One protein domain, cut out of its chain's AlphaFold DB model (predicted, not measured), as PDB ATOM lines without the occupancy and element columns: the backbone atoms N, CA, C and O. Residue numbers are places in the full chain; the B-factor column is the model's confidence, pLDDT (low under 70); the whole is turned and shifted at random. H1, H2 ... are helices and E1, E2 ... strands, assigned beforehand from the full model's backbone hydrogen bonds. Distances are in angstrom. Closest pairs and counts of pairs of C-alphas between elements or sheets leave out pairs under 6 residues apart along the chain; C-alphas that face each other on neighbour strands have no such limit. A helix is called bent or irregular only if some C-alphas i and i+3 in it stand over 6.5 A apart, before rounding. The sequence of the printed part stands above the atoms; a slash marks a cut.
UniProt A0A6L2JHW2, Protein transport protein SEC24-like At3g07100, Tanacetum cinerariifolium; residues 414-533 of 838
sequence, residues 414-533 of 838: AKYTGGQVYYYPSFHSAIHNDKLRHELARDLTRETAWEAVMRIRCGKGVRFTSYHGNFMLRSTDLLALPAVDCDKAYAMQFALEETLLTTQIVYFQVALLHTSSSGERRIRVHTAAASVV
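This is residues 414 to 533 of the 838 residues of the protein "Protein transport protein SEC24-like At3g07100" of Tanacetum cinerariifolium (UniProt A0A6L2JHW2). A twisted five-stranded sheet forms the body, with helix H2 beyond one end of it and a two-stranded ribbon, E2 and E5, near the other end. The short H1 only grazes the sheet. The printed part has 120 residues with two named helices, then seven strands, a mixed class; the sheets, E3 E4 E1 E6 E7 and E2 E5, are antiparallel. The whole is loose, with a radius of gyration of the C-alphas of 18.5 A, and elongated, spanning 63 by 34 by 25 A.

H1, residues 414 to 417, begins at C-alpha 414, (204.158, 176.938, 142.329). H2, residues 429 to 445, measures 22.4 A and is irregular: C-alphas 431 and 434 are 7.6 A apart. E1 is residues 448 to 458, 26.1 A; E2, 462 to 468; E3, 472 to 475; E4, 478 to 485; E5, 491 to 496. E6, residues 505 to 515, measures 32.5 A, and E7, 521 to 531, 33.4 A, ending at C-alpha 531, (177.989, 158.540, 158.630).

E3 and E7 are the edge strands of the larger sheet. E3 and E4 form a hairpin, with N 480 and O 472 2.8 A apart. E4 bends by 83 degrees at residue 482 and E1 by 89 degrees at 451, where their C-alphas face each other at 4.6 A; N 449 and O 484 are 2.8 A apart. E1 and E6 have N 453 and O 513 at 2.8 A. E6 and E7 form a hairpin, with N 512 and O 524 at 2.8 A. E2 and E5 have N 468 and O 491 at 2.8 A; E1 and E2 meet only through their link. The closest C-alphas of H1 and E3 are Tyr 416 and Met 472, 4.9 A. H2 is not on the sheet; 11 of its 13 O i to N i+4 pairs are within hydrogen-bond range, and H1 is too short for such a pair.

The farthest C-alphas, Ala 430 and Thr 502, are 63.2 A apart. The printed part has no cut. The link from H1 to H2 is long. Residues 498 to 502 have pLDDT under 70.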
ATOM      1  N   ALA A 414     205.566 176.696 142.006       87.50
ATOM      2  CA  ALA A 414     204.158 176.938 142.329       87.50
ATOM      3  C   ALA A 414     203.545 175.825 143.202       87.50
ATOM      4  O   ALA A 414     202.810 176.125 144.146       87.50
ATOM      5  N   LYS A 415     203.899 174.553 142.950       88.25
ATOM      6  CA  LYS A 415     203.469 173.418 143.784       88.25
ATOM      7  C   LYS A 415     203.869 173.599 145.247       88.25
ATOM      8  O   LYS A 415     203.026 173.399 146.111       88.25
ATOM      9  N   TYR A 416     205.105 173.998 145.546       89.69
ATOM     10  CA  TYR A 416     205.560 174.105 146.939       89.69
ATOM     11  C   TYR A 416     205.266 175.458 147.609       89.69
ATOM     12  O   TYR A 416     205.203 175.516 148.836       89.69
ATOM     13  N   THR A 417     205.036 176.540 146.858       89.94
ATOM     14  CA  THR A 417     204.687 177.858 147.432       89.94
ATOM     15  C   THR A 417     203.188 178.085 147.643       89.94
ATOM     16  O   THR A 417     202.813 179.091 148.242       89.94
ATOM     17  N   GLY A 418     202.326 177.188 147.154       86.75
ATOM     18  CA  GLY A 418     200.877 177.428 147.080       86.75
ATOM     19  C   GLY A 418     200.460 178.332 145.912       86.75
ATOM     20  O   GLY A 418     199.291 178.701 145.799       86.75
ATOM     21  N   GLY A 419     201.397 178.674 145.022       88.50
ATOM     22  CA  GLY A 419     201.162 179.479 143.827       88.50
ATOM     23  C   GLY A 419     200.423 178.739 142.704       88.50
ATOM     24  O   GLY A 419     199.969 177.601 142.848       88.50
ATOM     25  N   GLN A 420     200.306 179.413 141.562       86.75
ATOM     26  CA  GLN A 420     199.736 178.899 140.315       86.75
ATOM     27  C   GLN A 420     200.661 179.280 139.148       86.75
ATOM     28  O   GLN A 420     201.334 180.306 139.217       86.75
ATOM     29  N   VAL A 421     200.685 178.478 138.081       87.69
ATOM     30  CA  VAL A 421     201.300 178.856 136.795       87.69
ATOM     31  C   VAL A 421     200.198 179.097 135.764       87.69
ATOM     32  O   VAL A 421     199.241 178.324 135.689       87.69
ATOM     33  N   TYR A 422     200.347 180.159 134.972       88.81
ATOM     34  CA  TYR A 422     199.507 180.468 133.816       88.81
ATOM     35  C   TYR A 422     200.359 180.328 132.552       88.81
ATOM     36  O   TYR A 422     201.334 181.056 132.377       88.81
ATOM     37  N   TYR A 423     200.007 179.375 131.690       88.00
ATOM     38  CA  TYR A 423     200.763 179.050 130.480       88.00
ATOM     39  C   TYR A 423     200.091 179.629 129.226       88.00
ATOM     40  O   TYR A 423     198.875 179.515 129.041       88.00
ATOM     41  N   TYR A 424     200.904 180.238 128.360       88.56
ATOM     42  CA  TYR A 424     200.479 180.910 127.132       88.56
ATOM     43  C   TYR A 424     201.346 180.416 125.959       88.56
ATOM     44  O   TYR A 424     202.369 181.040 125.660       88.56
ATOM     45  N   PRO A 425     200.983 179.298 125.298       83.06
ATOM     46  CA  PRO A 425     201.769 178.766 124.188       83.06
ATOM     47  C   PRO A 425     201.836 179.801 123.063       83.06
ATOM     48  O   PRO A 425     200.810 180.358 122.678       83.06
ATOM     49  N   SER A 426     203.041 180.065 122.547       83.44
ATOM     50  CA  SER A 426     203.293 181.040 121.474       83.44
ATOM     51  C   SER A 426     202.564 182.375 121.697       83.44
ATOM     52  O   SER A 426     201.618 182.703 120.979       83.44
ATOM     53  N   PHE A 427     202.962 183.144 122.717       86.06
ATOM     54  CA  PHE A 427     202.250 184.370 123.086       86.06
ATOM     55  C   PHE A 427     202.195 185.410 121.948       86.06
ATOM     56  O   PHE A 427     203.220 185.960 121.547       86.06
ATOM     57  N   HIS A 428     200.979 185.733 121.495       84.94
ATOM     58  CA  HIS A 428     200.695 186.821 120.558       84.94
ATOM     59  C   HIS A 428     199.765 187.839 121.223       84.94
ATOM     60  O   HIS A 428     198.662 187.491 121.649       84.94
ATOM     61  N   SER A 429     200.174 189.109 121.276       85.19
ATOM     62  CA  SER A 429     199.404 190.179 121.928       85.19
ATOM     63  C   SER A 429     197.996 190.339 121.345       85.19
ATOM     64  O   SER A 429     197.040 190.437 122.105       85.19
ATOM     65  N   ALA A 430     197.849 190.280 120.018       81.62
ATOM     66  CA  ALA A 430     196.562 190.425 119.328       81.62
ATOM     67  C   ALA A 430     195.501 189.368 119.706       81.62
ATOM     68  O   ALA A 430     194.315 189.621 119.531       81.62
ATOM     69  N   ILE A 431     195.914 188.204 120.229       80.69
ATOM     70  CA  ILE A 431     195.016 187.101 120.616       80.69
ATOM     71  C   ILE A 431     194.924 186.988 122.147       80.69
ATOM     72  O   ILE A 431     193.856 186.735 122.701       80.69
ATOM     73  N   HIS A 432     196.041 187.181 122.855       87.38
ATOM     74  CA  HIS A 432     196.146 186.891 124.287       87.38
ATOM     75  C   HIS A 432     196.025 188.111 125.212       87.38
ATOM     76  O   HIS A 432     196.026 187.904 126.422       87.38
ATOM     77  N   ASN A 433     195.909 189.348 124.703       89.56
ATOM     78  CA  ASN A 433     195.807 190.556 125.543       89.56
ATOM     79  C   ASN A 433     194.666 190.445 126.567       89.56
ATOM     80  O   ASN A 433     194.937 190.471 127.764       89.56
ATOM     81  N   ASP A 434     193.425 190.214 126.125       89.00
ATOM     82  CA  ASP A 434     192.280 190.108 127.042       89.00
ATOM     83  C   ASP A 434     192.431 188.957 128.044       89.00
ATOM     84  O   ASP A 434     192.090 189.122 129.215       89.00
ATOM     85  N   LYS A 435     192.989 187.814 127.611       90.56
ATOM     86  CA  LYS A 435     193.245 186.669 128.497       90.56
ATOM     87  C   LYS A 435     194.234 187.046 129.596       90.56
ATOM     88  O   LYS A 435     193.914 186.908 130.772       90.56
ATOM     89  N   LEU A 436     195.403 187.557 129.210       93.19
ATOM     90  CA  LEU A 436     196.456 187.962 130.138       93.19
ATOM     91  C   LEU A 436     195.978 189.081 131.068       93.19
ATOM     92  O   LEU A 436     196.222 189.025 132.267       93.19
ATOM     93  N   ARG A 437     195.255 190.069 130.532       93.75
ATOM     94  CA  ARG A 437     194.684 191.181 131.295       93.75
ATOM     95  C   ARG A 437     193.664 190.698 132.325       93.75
ATOM     96  O   ARG A 437     193.718 191.152 133.462       93.75
ATOM     97  N   HIS A 438     192.754 189.799 131.948       92.75
ATOM     98  CA  HIS A 438     191.749 189.244 132.859       92.75
ATOM     99  C   HIS A 438     192.382 188.342 133.918       92.75
ATOM    100  O   HIS A 438     192.088 188.503 135.096       92.75
ATOM    101  N   GLU A 439     193.264 187.417 133.532       92.25
ATOM    102  CA  GLU A 439     193.885 186.478 134.475       92.25
ATOM    103  C   GLU A 439     194.844 187.191 135.443       92.25
ATOM    104  O   GLU A 439     194.798 186.912 136.638       92.25
ATOM    105  N   LEU A 440     195.607 188.195 134.985       94.00
ATOM    106  CA  LEU A 440     196.414 189.056 135.859       94.00
ATOM    107  C   LEU A 440     195.543 189.928 136.778       94.00
ATOM    108  O   LEU A 440     195.832 190.046 137.967       94.00
ATOM    109  N   ALA A 441     194.459 190.520 136.264       94.94
ATOM    110  CA  ALA A 441     193.530 191.285 137.098       94.94
ATOM    111  C   ALA A 441     192.852 190.394 138.150       94.94
ATOM    112  O   ALA A 441     192.714 190.817 139.296       94.94
ATOM    113  N   ARG A 442     192.475 189.157 137.799       92.69
ATOM    114  CA  ARG A 442     191.923 188.165 138.732       92.69
ATOM    115  C   ARG A 442     192.943 187.780 139.800       92.69
ATOM    116  O   ARG A 442     192.587 187.791 140.974       92.69
ATOM    117  N   ASP A 443     194.186 187.490 139.423       92.00
ATOM    118  CA  ASP A 443     195.250 187.119 140.363       92.00
ATOM    119  C   ASP A 443     195.543 188.232 141.385       92.00
ATOM    120  O   ASP A 443     195.646 187.965 142.579       92.00
ATOM    121  N   LEU A 444     195.559 189.494 140.935       91.50
ATOM    122  CA  LEU A 444     195.796 190.668 141.783       91.50
ATOM    123  C   LEU A 444     194.593 191.095 142.652       91.50
ATOM    124  O   LEU A 444     194.779 191.880 143.580       91.50
ATOM    125  N   THR A 445     193.369 190.632 142.362       92.69
ATOM    126  CA  THR A 445     192.137 191.097 143.049       92.69
ATOM    127  C   THR A 445     191.371 190.018 143.814       92.69
ATOM    128  O   THR A 445     190.468 190.345 144.585       92.69
ATOM    129  N   ARG A 446     191.698 188.735 143.627       91.88
ATOM    130  CA  ARG A 446     191.026 187.627 144.320       91.88
ATOM    131  C   ARG A 446     191.321 187.589 145.820       91.88
ATOM    132  O   ARG A 446     192.370 188.037 146.282       91.88
ATOM    133  N   GLU A 447     190.391 187.006 146.578       90.88
ATOM    134  CA  GLU A 447     190.593 186.737 148.002       90.88
ATOM    135  C   GLU A 447     191.774 185.771 148.169       90.88
ATOM    136  O   GLU A 447     191.676 184.589 147.829       90.88
ATOM    137  N   THR A 448     192.879 186.300 148.697       93.19
ATOM    138  CA  THR A 448     194.126 185.577 148.951       93.19
ATOM    139  C   THR A 448     194.488 185.710 150.426       93.19
ATOM    140  O   THR A 448     194.490 186.802 150.993       93.19
ATOM    141  N   ALA A 449     194.786 184.579 151.051       93.56
ATOM    142  CA  ALA A 449     195.163 184.446 152.445       93.56
ATOM    143  C   ALA A 449     196.665 184.143 152.557       93.56
ATOM    144  O   ALA A 449     197.186 183.253 151.882       93.56
ATOM    145  N   TRP A 450     197.351 184.884 153.423       93.88
ATOM    146  CA  TRP A 450     198.810 184.946 153.511       93.88
ATOM    147  C   TRP A 450     199.343 184.270 154.773       93.88
ATOM    148  O   TRP A 450     198.665 184.217 155.804       93.88
ATOM    149  N   GLU A 451     200.575 183.755 154.694       93.25
ATOM    150  CA  GLU A 451     201.238 183.024 155.786       93.25
ATOM    151  C   GLU A 451     200.331 181.939 156.389       93.25
ATOM    152  O   GLU A 451     200.247 181.759 157.614       93.25
ATOM    153  N   ALA A 452     199.563 181.274 155.528       94.81
ATOM    154  CA  ALA A 452     198.502 180.386 155.938       94.81
ATOM    155  C   ALA A 452     199.056 179.016 156.344       94.81
ATOM    156  O   ALA A 452     200.058 178.516 155.823       94.81
ATOM    157  N   VAL A 453     198.395 178.401 157.317       95.81
ATOM    158  CA  VAL A 453     198.719 177.068 157.814       95.81
ATOM    159  C   VAL A 453     197.415 176.304 157.997       95.81
ATOM    160  O   VAL A 453     196.534 176.735 158.746       95.81
ATOM    161  N   MET A 454     197.300 175.173 157.307       96.12
ATOM    162  CA  MET A 454     196.139 174.296 157.350       96.12
ATOM    163  C   MET A 454     196.474 173.006 158.101       96.12
ATOM    164  O   MET A 454     197.467 172.339 157.809       96.12
ATOM    165  N   ARG A 455     195.615 172.644 159.054       95.25
ATOM    166  CA  ARG A 455     195.639 171.360 159.768       95.25
ATOM    167  C   ARG A 455     194.254 170.733 159.673       95.25
ATOM    168  O   ARG A 455     193.258 171.413 159.920       95.25
ATOM    169  N   ILE A 456     194.198 169.445 159.343       94.19
ATOM    170  CA  ILE A 456     192.951 168.675 159.327       94.19
ATOM    171  C   ILE A 456     192.943 167.732 160.531       94.19
ATOM    172  O   ILE A 456     193.917 167.027 160.782       94.19
ATOM    173  N   ARG A 457     191.847 167.737 161.289       92.44
ATOM    174  CA  ARG A 457     191.567 166.798 162.380       92.44
ATOM    175  C   ARG A 457     190.418 165.878 161.985       92.44
ATOM    176  O   ARG A 457     189.552 166.264 161.202       92.44
ATOM    177  N   CYS A 458     190.395 164.683 162.555       90.56
ATOM    178  CA  CYS A 458     189.361 163.675 162.350       90.56
ATOM    179  C   CYS A 458     188.987 163.005 163.679       90.56
ATOM    180  O   CYS A 458     189.717 163.118 164.667       90.56
ATOM    181  N   GLY A 459     187.834 162.334 163.707       87.19
ATOM    182  CA  GLY A 459     187.423 161.485 164.823       87.19
ATOM    183  C   GLY A 459     188.371 160.301 165.055       87.19
ATOM    184  O   GLY A 459     189.167 159.934 164.190       87.19
ATOM    185  N   LYS A 460     188.271 159.691 166.243       85.12
ATOM    186  CA  LYS A 460     189.045 158.498 166.619       85.12
ATOM    187  C   LYS A 460     188.794 157.353 165.625       85.12
ATOM    188  O   LYS A 460     187.659 157.150 165.209       85.12
ATOM    189  N   GLY A 461     189.843 156.598 165.289       85.50
ATOM    190  CA  GLY A 461     189.776 155.477 164.342       85.50
ATOM    191  C   GLY A 461     189.957 155.878 162.873       85.50
ATOM    192  O   GLY A 461     189.881 155.022 161.996       85.50
ATOM    193  N   VAL A 462     190.224 157.158 162.586       89.81
ATOM    194  CA  VAL A 462     190.573 157.654 161.247       89.81
ATOM    195  C   VAL A 462     191.893 158.411 161.302       89.81
ATOM    196  O   VAL A 462     192.097 159.242 162.186       89.81
ATOM    197  N   ARG A 463     192.776 158.165 160.327       89.19
ATOM    198  CA  ARG A 463     194.072 158.842 160.212       89.19
ATOM    199  C   ARG A 463     194.403 159.189 158.764       89.19
ATOM    200  O   ARG A 463     194.385 158.328 157.886       89.19
ATOM    201  N   PHE A 464     194.768 160.445 158.515       90.56
ATOM    202  CA  PHE A 464     195.257 160.886 157.208       90.56
ATOM    203  C   PHE A 464     196.601 160.229 156.856       90.56
ATOM    204  O   PHE A 464     197.477 160.063 157.705       90.56
ATOM    205  N   THR A 465     196.746 159.819 155.594       90.06
ATOM    206  CA  THR A 465     197.911 159.074 155.086       90.06
ATOM    207  C   THR A 465     198.697 159.848 154.037       90.06
ATOM    208  O   THR A 465     199.904 159.659 153.923       90.06
ATOM    209  N   SER A 466     198.033 160.703 153.258       91.69
ATOM    210  CA  SER A 466     198.663 161.534 152.226       91.69
ATOM    211  C   SER A 466     197.780 162.723 151.847       91.69
ATOM    212  O   SER A 466     196.563 162.712 152.052       91.69
ATOM    213  N   TYR A 467     198.418 163.758 151.308       93.88
ATOM    214  CA  TYR A 467     197.833 165.055 150.980       93.88
ATOM    215  C   TYR A 467     198.296 165.444 149.571       93.88
ATOM    216  O   TYR A 467     199.452 165.205 149.229       93.88
ATOM    217  N   HIS A 468     197.420 166.055 148.774       93.75
ATOM    218  CA  HIS A 468     197.630 166.276 147.343       93.75
ATOM    219  C   HIS A 468     197.141 167.671 146.919       93.75
ATOM    220  O   HIS A 468     195.994 168.046 147.174       93.75
ATOM    221  N   GLY A 469     198.010 168.447 146.266       92.19
ATOM    222  CA  GLY A 469     197.745 169.823 145.828       92.19
ATOM    223  C   GLY A 469     199.003 170.697 145.851       92.19
ATOM    224  O   GLY A 469     200.117 170.173 145.921       92.19
ATOM    225  N   ASN A 470     198.819 172.022 145.817       92.62
ATOM    226  CA  ASN A 470     199.915 172.998 145.869       92.62
ATOM    227  C   ASN A 470     200.097 173.528 147.307       92.62
ATOM    228  O   ASN A 470     199.359 174.415 147.738       92.62
ATOM    229  N   PHE A 471     201.042 172.962 148.058       93.38
ATOM    230  CA  PHE A 471     201.449 173.369 149.410       93.38
ATOM    231  C   PHE A 471     202.844 172.809 149.751       93.38
ATOM    232  O   PHE A 471     203.349 171.907 149.080       93.38
ATOM    233  N   MET A 472     203.438 173.275 150.852       92.94
ATOM    234  CA  MET A 472     204.597 172.628 151.483       92.94
ATOM    235  C   MET A 472     204.165 171.921 152.772       92.94
ATOM    236  O   MET A 472     203.586 172.542 153.659       92.94
ATOM    237  N   LEU A 473     204.468 170.632 152.921       90.06
ATOM    238  CA  LEU A 473     204.234 169.916 154.177       90.06
ATOM    239  C   LEU A 473     205.348 170.272 155.185       90.06
ATOM    240  O   LEU A 473     206.521 170.070 154.880       90.06
ATOM    241  N   ARG A 474     205.005 170.828 156.359       86.75
ATOM    242  CA  ARG A 474     205.978 171.177 157.425       86.75
ATOM    243  C   ARG A 474     206.131 170.084 158.481       86.75
ATOM    244  O   ARG A 474     207.230 169.859 158.973       86.75
ATOM    245  N   SER A 475     205.035 169.418 158.825       88.25
ATOM    246  CA  SER A 475     204.996 168.189 159.628       88.25
ATOM    247  C   SER A 475     203.939 167.259 159.037       88.25
ATOM    248  O   SER A 475     203.162 167.678 158.183       88.25
ATOM    249  N   THR A 476     203.883 166.010 159.503       85.12
ATOM    250  CA  THR A 476     202.983 164.938 159.025       85.12
ATOM    251  C   THR A 476     201.495 165.308 158.906       85.12
ATOM    252  O   THR A 476     200.746 164.611 158.223       85.12
ATOM    253  N   ASP A 477     201.057 166.386 159.554       87.38
ATOM    254  CA  ASP A 477     199.675 166.856 159.631       87.38
ATOM    255  C   ASP A 477     199.492 168.368 159.370       87.38
ATOM    256  O   ASP A 477     198.399 168.904 159.578       87.38
ATOM    257  N   LEU A 478     200.555 169.072 158.956       92.50
ATOM    258  CA  LEU A 478     200.593 170.537 158.909       92.50
ATOM    259  C   LEU A 478     201.043 171.049 157.538       92.50
ATOM    260  O   LEU A 478     202.230 171.037 157.195       92.50
ATOM    261  N   LEU A 479     200.074 171.533 156.764       94.56
ATOM    262  CA  LEU A 479     200.271 172.064 155.424       94.56
ATOM    263  C   LEU A 479     200.543 173.568 155.533       94.56
ATOM    264  O   LEU A 479     199.695 174.332 155.994       94.56
ATOM    265  N   ALA A 480     201.725 174.000 155.108       95.00
ATOM    266  CA  ALA A 480     202.064 175.406 154.964       95.00
ATOM    267  C   ALA A 480     201.675 175.913 153.574       95.00
ATOM    268  O   ALA A 480     201.999 175.312 152.548       95.00
ATOM    269  N   LEU A 481     201.002 177.056 153.581       94.38
ATOM    270  CA  LEU A 481     200.418 177.732 152.436       94.38
ATOM    271  C   LEU A 481     200.888 179.197 152.467       94.38
ATOM    272  O   LEU A 481     200.187 180.050 153.008       94.38
ATOM    273  N   PRO A 482     202.100 179.510 151.961       93.06
ATOM    274  CA  PRO A 482     202.616 180.882 151.915       93.06
ATOM    275  C   PRO A 482     201.604 181.883 151.336       93.06
ATOM    276  O   PRO A 482     201.410 182.953 151.913       93.06
ATOM    277  N   ALA A 483     200.904 181.465 150.278       90.94
ATOM    278  CA  ALA A 483     199.627 182.015 149.845       90.94
ATOM    279  C   ALA A 483     198.620 180.877 149.584       90.94
ATOM    280  O   ALA A 483     199.003 179.774 149.185       90.94
ATOM    281  N   VAL A 484     197.331 181.150 149.784       93.06
ATOM    282  CA  VAL A 484     196.204 180.325 149.319       93.06
ATOM    283  C   VAL A 484     195.047 181.232 148.913       93.06
ATOM    284  O   VAL A 484     194.755 182.201 149.606       93.06
ATOM    285  N   ASP A 485     194.393 180.928 147.799       92.69
ATOM    286  CA  ASP A 485     193.311 181.733 147.228       92.69
ATOM    287  C   ASP A 485     192.036 180.909 146.999       92.69
ATOM    288  O   ASP A 485     192.044 179.677 147.060       92.69
ATOM    289  N   CYS A 486     190.932 181.608 146.737       91.25
ATOM    290  CA  CYS A 486     189.609 181.009 146.573       91.25
ATOM    291  C   CYS A 486     189.407 180.163 145.299       91.25
ATOM    292  O   CYS A 486     188.386 179.484 145.206       91.25
ATOM    293  N   ASP A 487     190.348 180.152 144.346       91.69
ATOM    294  CA  ASP A 487     190.252 179.348 143.119       91.69
ATOM    295  C   ASP A 487     190.903 177.951 143.255       91.69
ATOM    296  O   ASP A 487     190.841 177.159 142.312       91.69
ATOM    297  N   LYS A 488     191.525 177.621 144.402       91.69
ATOM    298  CA  LYS A 488     192.251 176.351 144.626       91.69
ATOM    299  C   LYS A 488     191.496 175.337 145.493       91.69
ATOM    300  O   LYS A 488     190.756 175.688 146.406       91.69
ATOM    301  N   ALA A 489     191.763 174.051 145.257       94.12
ATOM    302  CA  ALA A 489     191.281 172.937 146.069       94.12
ATOM    303  C   ALA A 489     192.357 171.868 146.327       94.12
ATOM    304  O   ALA A 489     193.224 171.591 145.493       94.12
ATOM    305  N   TYR A 490     192.228 171.218 147.482       94.25
ATOM    306  CA  TYR A 490     193.131 170.193 148.006       94.25
ATOM    307  C   TYR A 490     192.403 168.850 148.107       94.25
ATOM    308  O   TYR A 490     191.187 168.820 148.293       94.25
ATOM    309  N   ALA A 491     193.137 167.742 148.009       94.88
ATOM    310  CA  ALA A 491     192.604 166.405 148.258       94.88
ATOM    311  C   ALA A 491     193.491 165.650 149.253       94.88
ATOM    312  O   ALA A 491     194.702 165.861 149.304       94.88
ATOM    313  N   MET A 492     192.900 164.748 150.032       93.06
ATOM    314  CA  MET A 492     193.605 163.965 151.045       93.06
ATOM    315  C   MET A 492     193.109 162.520 151.027       93.06
ATOM    316  O   MET A 492     191.919 162.282 150.828       93.06
ATOM    317  N   GLN A 493     194.002 161.564 151.275       93.19
ATOM    318  CA  GLN A 493     193.626 160.182 151.588       93.19
ATOM    319  C   GLN A 493     193.729 159.962 153.099       93.19
ATOM    320  O   GLN A 493     194.649 160.457 153.756       93.19
ATOM    321  N   PHE A 494     192.805 159.176 153.640       92.38
ATOM    322  CA  PHE A 494     192.858 158.653 155.000       92.38
ATOM    323  C   PHE A 494     192.719 157.131 154.988       92.38
ATOM    324  O   PHE A 494     192.245 156.543 154.017       92.38
ATOM    325  N   ALA A 495     193.159 156.504 156.070       89.94
ATOM    326  CA  ALA A 495     192.885 155.114 156.389       89.94
ATOM    327  C   ALA A 495     191.987 155.051 157.629       89.94
ATOM    328  O   ALA A 495     192.021 155.947 158.480       89.94
ATOM    329  N   LEU A 496     191.206 153.979 157.719       87.31
ATOM    330  CA  LEU A 496     190.581 153.560 158.967       87.31
ATOM    331  C   LEU A 496     191.617 152.759 159.765       87.31
ATOM    332  O   LEU A 496     192.399 152.007 159.181       87.31
ATOM    333  N   GLU A 497     191.650 152.947 161.077       84.12
ATOM    334  CA  GLU A 497     192.525 152.195 161.979       84.12
ATOM    335  C   GLU A 497     191.788 150.959 162.521       84.12
ATOM    336  O   GLU A 497     190.562 150.915 162.534       84.12
ATOM    337  N   GLU A 498     192.518 149.939 162.981       65.06
ATOM    338  CA  GLU A 498     191.943 148.626 163.342       65.06
ATOM    339  C   GLU A 498     190.978 148.659 164.545       65.06
ATOM    340  O   GLU A 498     190.268 147.688 164.810       65.06
ATOM    341  N   THR A 499     190.903 149.783 165.268       62.47
ATOM    342  CA  THR A 499     189.841 149.983 166.259       62.47
ATOM    343  C   THR A 499     188.527 150.302 165.556       62.47
ATOM    344  O   THR A 499     188.327 151.418 165.079       62.47
ATOM    345  N   LEU A 500     187.627 149.310 165.544       57.25
ATOM    346  CA  LEU A 500     186.234 149.432 165.101       57.25
ATOM    347  C   LEU A 500     185.642 150.790 165.501       57.25
ATOM    348  O   LEU A 500     185.658 151.162 166.678       57.25
ATOM    349  N   LEU A 501     185.097 151.510 164.518       64.81
ATOM    350  CA  LEU A 501     184.437 152.796 164.720       64.81
ATOM    351  C   LEU A 501     183.156 152.591 165.544       64.81
ATOM    352  O   LEU A 501     182.083 152.342 165.003       64.81
ATOM    353  N   THR A 502     183.267 152.705 166.869       66.56
ATOM    354  CA  THR A 502     182.132 152.582 167.803       66.56
ATOM    355  C   THR A 502     181.131 153.736 167.690       66.56
ATOM    356  O   THR A 502     180.037 153.669 168.247       66.56
ATOM    357  N   THR A 503     181.495 154.804 166.979       78.31
ATOM    358  CA  THR A 503     180.672 155.984 166.715       78.31
ATOM    359  C   THR A 503     180.028 155.904 165.334       78.31
ATOM    360  O   THR A 503     180.736 155.837 164.333       78.31
ATOM    361  N   GLN A 504     178.699 156.033 165.267       86.19
ATOM    362  CA  GLN A 504     177.925 156.072 164.012       86.19
ATOM    363  C   GLN A 504     178.256 157.270 163.099       86.19
ATOM    364  O   GLN A 504     177.835 157.295 161.946       86.19
ATOM    365  N   ILE A 505     178.981 158.273 163.600       89.50
ATOM    366  CA  ILE A 505     179.382 159.477 162.864       89.50
ATOM    367  C   ILE A 505     180.861 159.752 163.143       89.50
ATOM    368  O   ILE A 505     181.273 159.803 164.304       89.50
ATOM    369  N   VAL A 506     181.646 159.989 162.089       90.69
ATOM    370  CA  VAL A 506     182.995 160.565 162.181       90.69
ATOM    371  C   VAL A 506     182.938 162.037 161.791       90.69
ATOM    372  O   VAL A 506     182.410 162.403 160.744       90.69
ATOM    373  N   TYR A 507     183.536 162.885 162.625       92.25
ATOM    374  CA  TYR A 507     183.701 164.307 162.346       92.25
ATOM    375  C   TYR A 507     185.063 164.583 161.710       92.25
ATOM    376  O   TYR A 507     186.081 164.034 162.135       92.25
ATOM    377  N   PHE A 508     185.084 165.487 160.737       94.38
ATOM    378  CA  PHE A 508     186.282 166.034 160.114       94.38
ATOM    379  C   PHE A 508     186.299 167.544 160.334       94.38
ATOM    380  O   PHE A 508     185.297 168.211 160.094       94.38
ATOM    381  N   GLN A 509     187.424 168.098 160.777       96.06
ATOM    382  CA  GLN A 509     187.572 169.533 161.001       96.06
ATOM    383  C   GLN A 509     188.839 170.057 160.326       96.06
ATOM    384  O   GLN A 509     189.956 169.764 160.754       96.06
ATOM    385  N   VAL A 510     188.656 170.873 159.293       96.25
ATOM    386  CA  VAL A 510     189.726 171.621 158.626       96.25
ATOM    387  C   VAL A 510     189.849 172.982 159.303       96.25
ATOM    388  O   VAL A 510     188.871 173.725 159.367       96.25
ATOM    389  N   ALA A 511     191.039 173.324 159.794       96.88
ATOM    390  CA  ALA A 511     191.335 174.633 160.370       96.88
ATOM    391  C   ALA A 511     192.448 175.328 159.571       96.88
ATOM    392  O   ALA A 511     193.557 174.802 159.468       96.88
ATOM    393  N   LEU A 512     192.145 176.513 159.034       96.56
ATOM    394  CA  LEU A 512     193.040 177.364 158.248       96.56
ATOM    395  C   LEU A 512     193.337 178.665 159.012       96.56
ATOM    396  O   LEU A 512     192.569 179.630 158.957       96.56
ATOM    397  N   LEU A 513     194.468 178.688 159.719       97.31
ATOM    398  CA  LEU A 513     195.012 179.884 160.368       97.31
ATOM    399  C   LEU A 513     195.779 180.707 159.323       97.31
ATOM    400  O   LEU A 513     196.737 180.198 158.748       97.31
ATOM    401  N   HIS A 514     195.390 181.957 159.088       96.75
ATOM    402  CA  HIS A 514     195.941 182.793 158.016       96.75
ATOM    403  C   HIS A 514     195.894 184.288 158.350       96.75
ATOM    404  O   HIS A 514     195.200 184.700 159.277       96.75
ATOM    405  N   THR A 515     196.614 185.104 157.581       96.75
ATOM    406  CA  THR A 515     196.488 186.567 157.573       96.75
ATOM    407  C   THR A 515     195.643 186.972 156.361       96.75
ATOM    408  O   THR A 515     195.892 186.500 155.252       96.75
ATOM    409  N   SER A 516     194.617 187.800 156.548       93.38
ATOM    410  CA  SER A 516     193.799 188.340 155.453       93.38
ATOM    411  C   SER A 516     194.539 189.432 154.670       93.38
ATOM    412  O   SER A 516     195.499 190.022 155.166       93.38
ATOM    413  N   SER A 517     194.032 189.810 153.491       88.00
ATOM    414  CA  SER A 517     194.485 191.023 152.783       88.00
ATOM    415  C   SER A 517     194.264 192.330 153.571       88.00
ATOM    416  O   SER A 517     194.862 193.342 153.227       88.00
ATOM    417  N   SER A 518     193.439 192.325 154.630       90.69
ATOM    418  CA  SER A 518     193.291 193.444 155.582       90.69
ATOM    419  C   SER A 518     194.342 193.449 156.706       90.69
ATOM    420  O   SER A 518     194.323 194.340 157.549       90.69
ATOM    421  N   GLY A 519     195.260 192.472 156.741       92.00
ATOM    422  CA  GLY A 519     196.292 192.342 157.777       92.00
ATOM    423  C   GLY A 519     195.826 191.659 159.070       92.00
ATOM    424  O   GLY A 519     196.596 191.554 160.022       92.00
ATOM    425  N   GLU A 520     194.589 191.164 159.128       95.81
ATOM    426  CA  GLU A 520     194.044 190.493 160.310       95.81
ATOM    427  C   GLU A 520     194.449 189.017 160.347       95.81
ATOM    428  O   GLU A 520     194.266 188.289 159.368       95.81
ATOM    429  N   ARG A 521     194.911 188.523 161.502       97.25
ATOM    430  CA  ARG A 521     195.119 187.082 161.702       97.25
ATOM    431  C   ARG A 521     193.781 186.409 162.033       97.25
ATOM    432  O   ARG A 521     193.233 186.605 163.113       97.25
ATOM    433  N   ARG A 522     193.262 185.606 161.104       96.19
ATOM    434  CA  ARG A 522     191.961 184.925 161.184       96.19
ATOM    435  C   ARG A 522     192.128 183.402 161.174       96.19
ATOM    436  O   ARG A 522     193.112 182.863 160.668       96.19
ATOM    437  N   ILE A 523     191.136 182.690 161.708       97.19
ATOM    438  CA  ILE A 523     191.019 181.230 161.596       97.19
ATOM    439  C   ILE A 523     189.705 180.924 160.878       97.19
ATOM    440  O   ILE A 523     188.635 181.241 161.391       97.19
ATOM    441  N   ARG A 524     189.778 180.295 159.701       96.31
ATOM    442  CA  ARG A 524     188.609 179.715 159.023       96.31
ATOM    443  C   ARG A 524     188.509 178.245 159.430       96.31
ATOM    444  O   ARG A 524     189.507 177.528 159.360       96.31
ATOM    445  N   VAL A 525     187.334 177.807 159.877       97.50
ATOM    446  CA  VAL A 525     187.077 176.417 160.281       97.50
ATOM    447  C   VAL A 525     185.939 175.852 159.447       97.50
ATOM    448  O   VAL A 525     184.874 176.458 159.371       97.50
ATOM    449  N   HIS A 526     186.153 174.676 158.866       96.94
ATOM    450  CA  HIS A 526     185.104 173.870 158.250       96.94
ATOM    451  C   HIS A 526     184.992 172.558 159.022       96.94
ATOM    452  O   HIS A 526     185.966 171.811 159.110       96.94
ATOM    453  N   THR A 527     183.813 172.287 159.581       96.12
ATOM    454  CA  THR A 527     183.495 171.016 160.240       96.12
ATOM    455  C   THR A 527     182.491 170.268 159.372       96.12
ATOM    456  O   THR A 527     181.436 170.810 159.058       96.12
ATOM    457  N   ALA A 528     182.819 169.035 158.999       94.81
ATOM    458  CA  ALA A 528     181.945 168.112 158.288       94.81
ATOM    459  C   ALA A 528     181.704 166.861 159.145       94.81
ATOM    460  O   ALA A 528     182.527 166.505 159.993       94.81
ATOM    461  N   ALA A 529     180.584 166.185 158.911       92.38
ATOM    462  CA  ALA A 529     180.222 164.928 159.552       92.38
ATOM    463  C   ALA A 529     179.945 163.884 158.465       92.38
ATOM    464  O   ALA A 529     179.294 164.197 157.472       92.38
ATOM    465  N   ALA A 530     180.442 162.663 158.650       90.81
ATOM    466  CA  ALA A 530     180.205 161.540 157.751       90.81
ATOM    467  C   ALA A 530     179.659 160.347 158.543       90.81
ATOM    468  O   ALA A 530     180.204 159.993 159.592       90.81
ATOM    469  N   SER A 531     178.593 159.732 158.035       90.44
ATOM    470  CA  SER A 531     177.989 158.540 158.630       90.44
ATOM    471  C   SER A 531     178.894 157.320 158.461       90.44
ATOM    472  O   SER A 531     179.479 157.102 157.399       90.44
ATOM    473  N   VAL A 532     178.990 156.502 159.504       88.81
ATOM    474  CA  VAL A 532     179.703 155.222 159.493       88.81
ATOM    475  C   VAL A 532     178.697 154.117 159.199       88.81
ATOM    476  O   VAL A 532     177.792 153.868 159.994       88.81
ATOM    477  N   VAL A 533     178.867 153.450 158.060       88.81
ATOM    478  CA  VAL A 533     177.987 152.372 157.593       88.81
ATOM    479  C   VAL A 533     178.701 151.025 157.660       88.81
ATOM    480  O   VAL A 533     179.889 150.927 157.353       88.81
TER     481      VAL A 533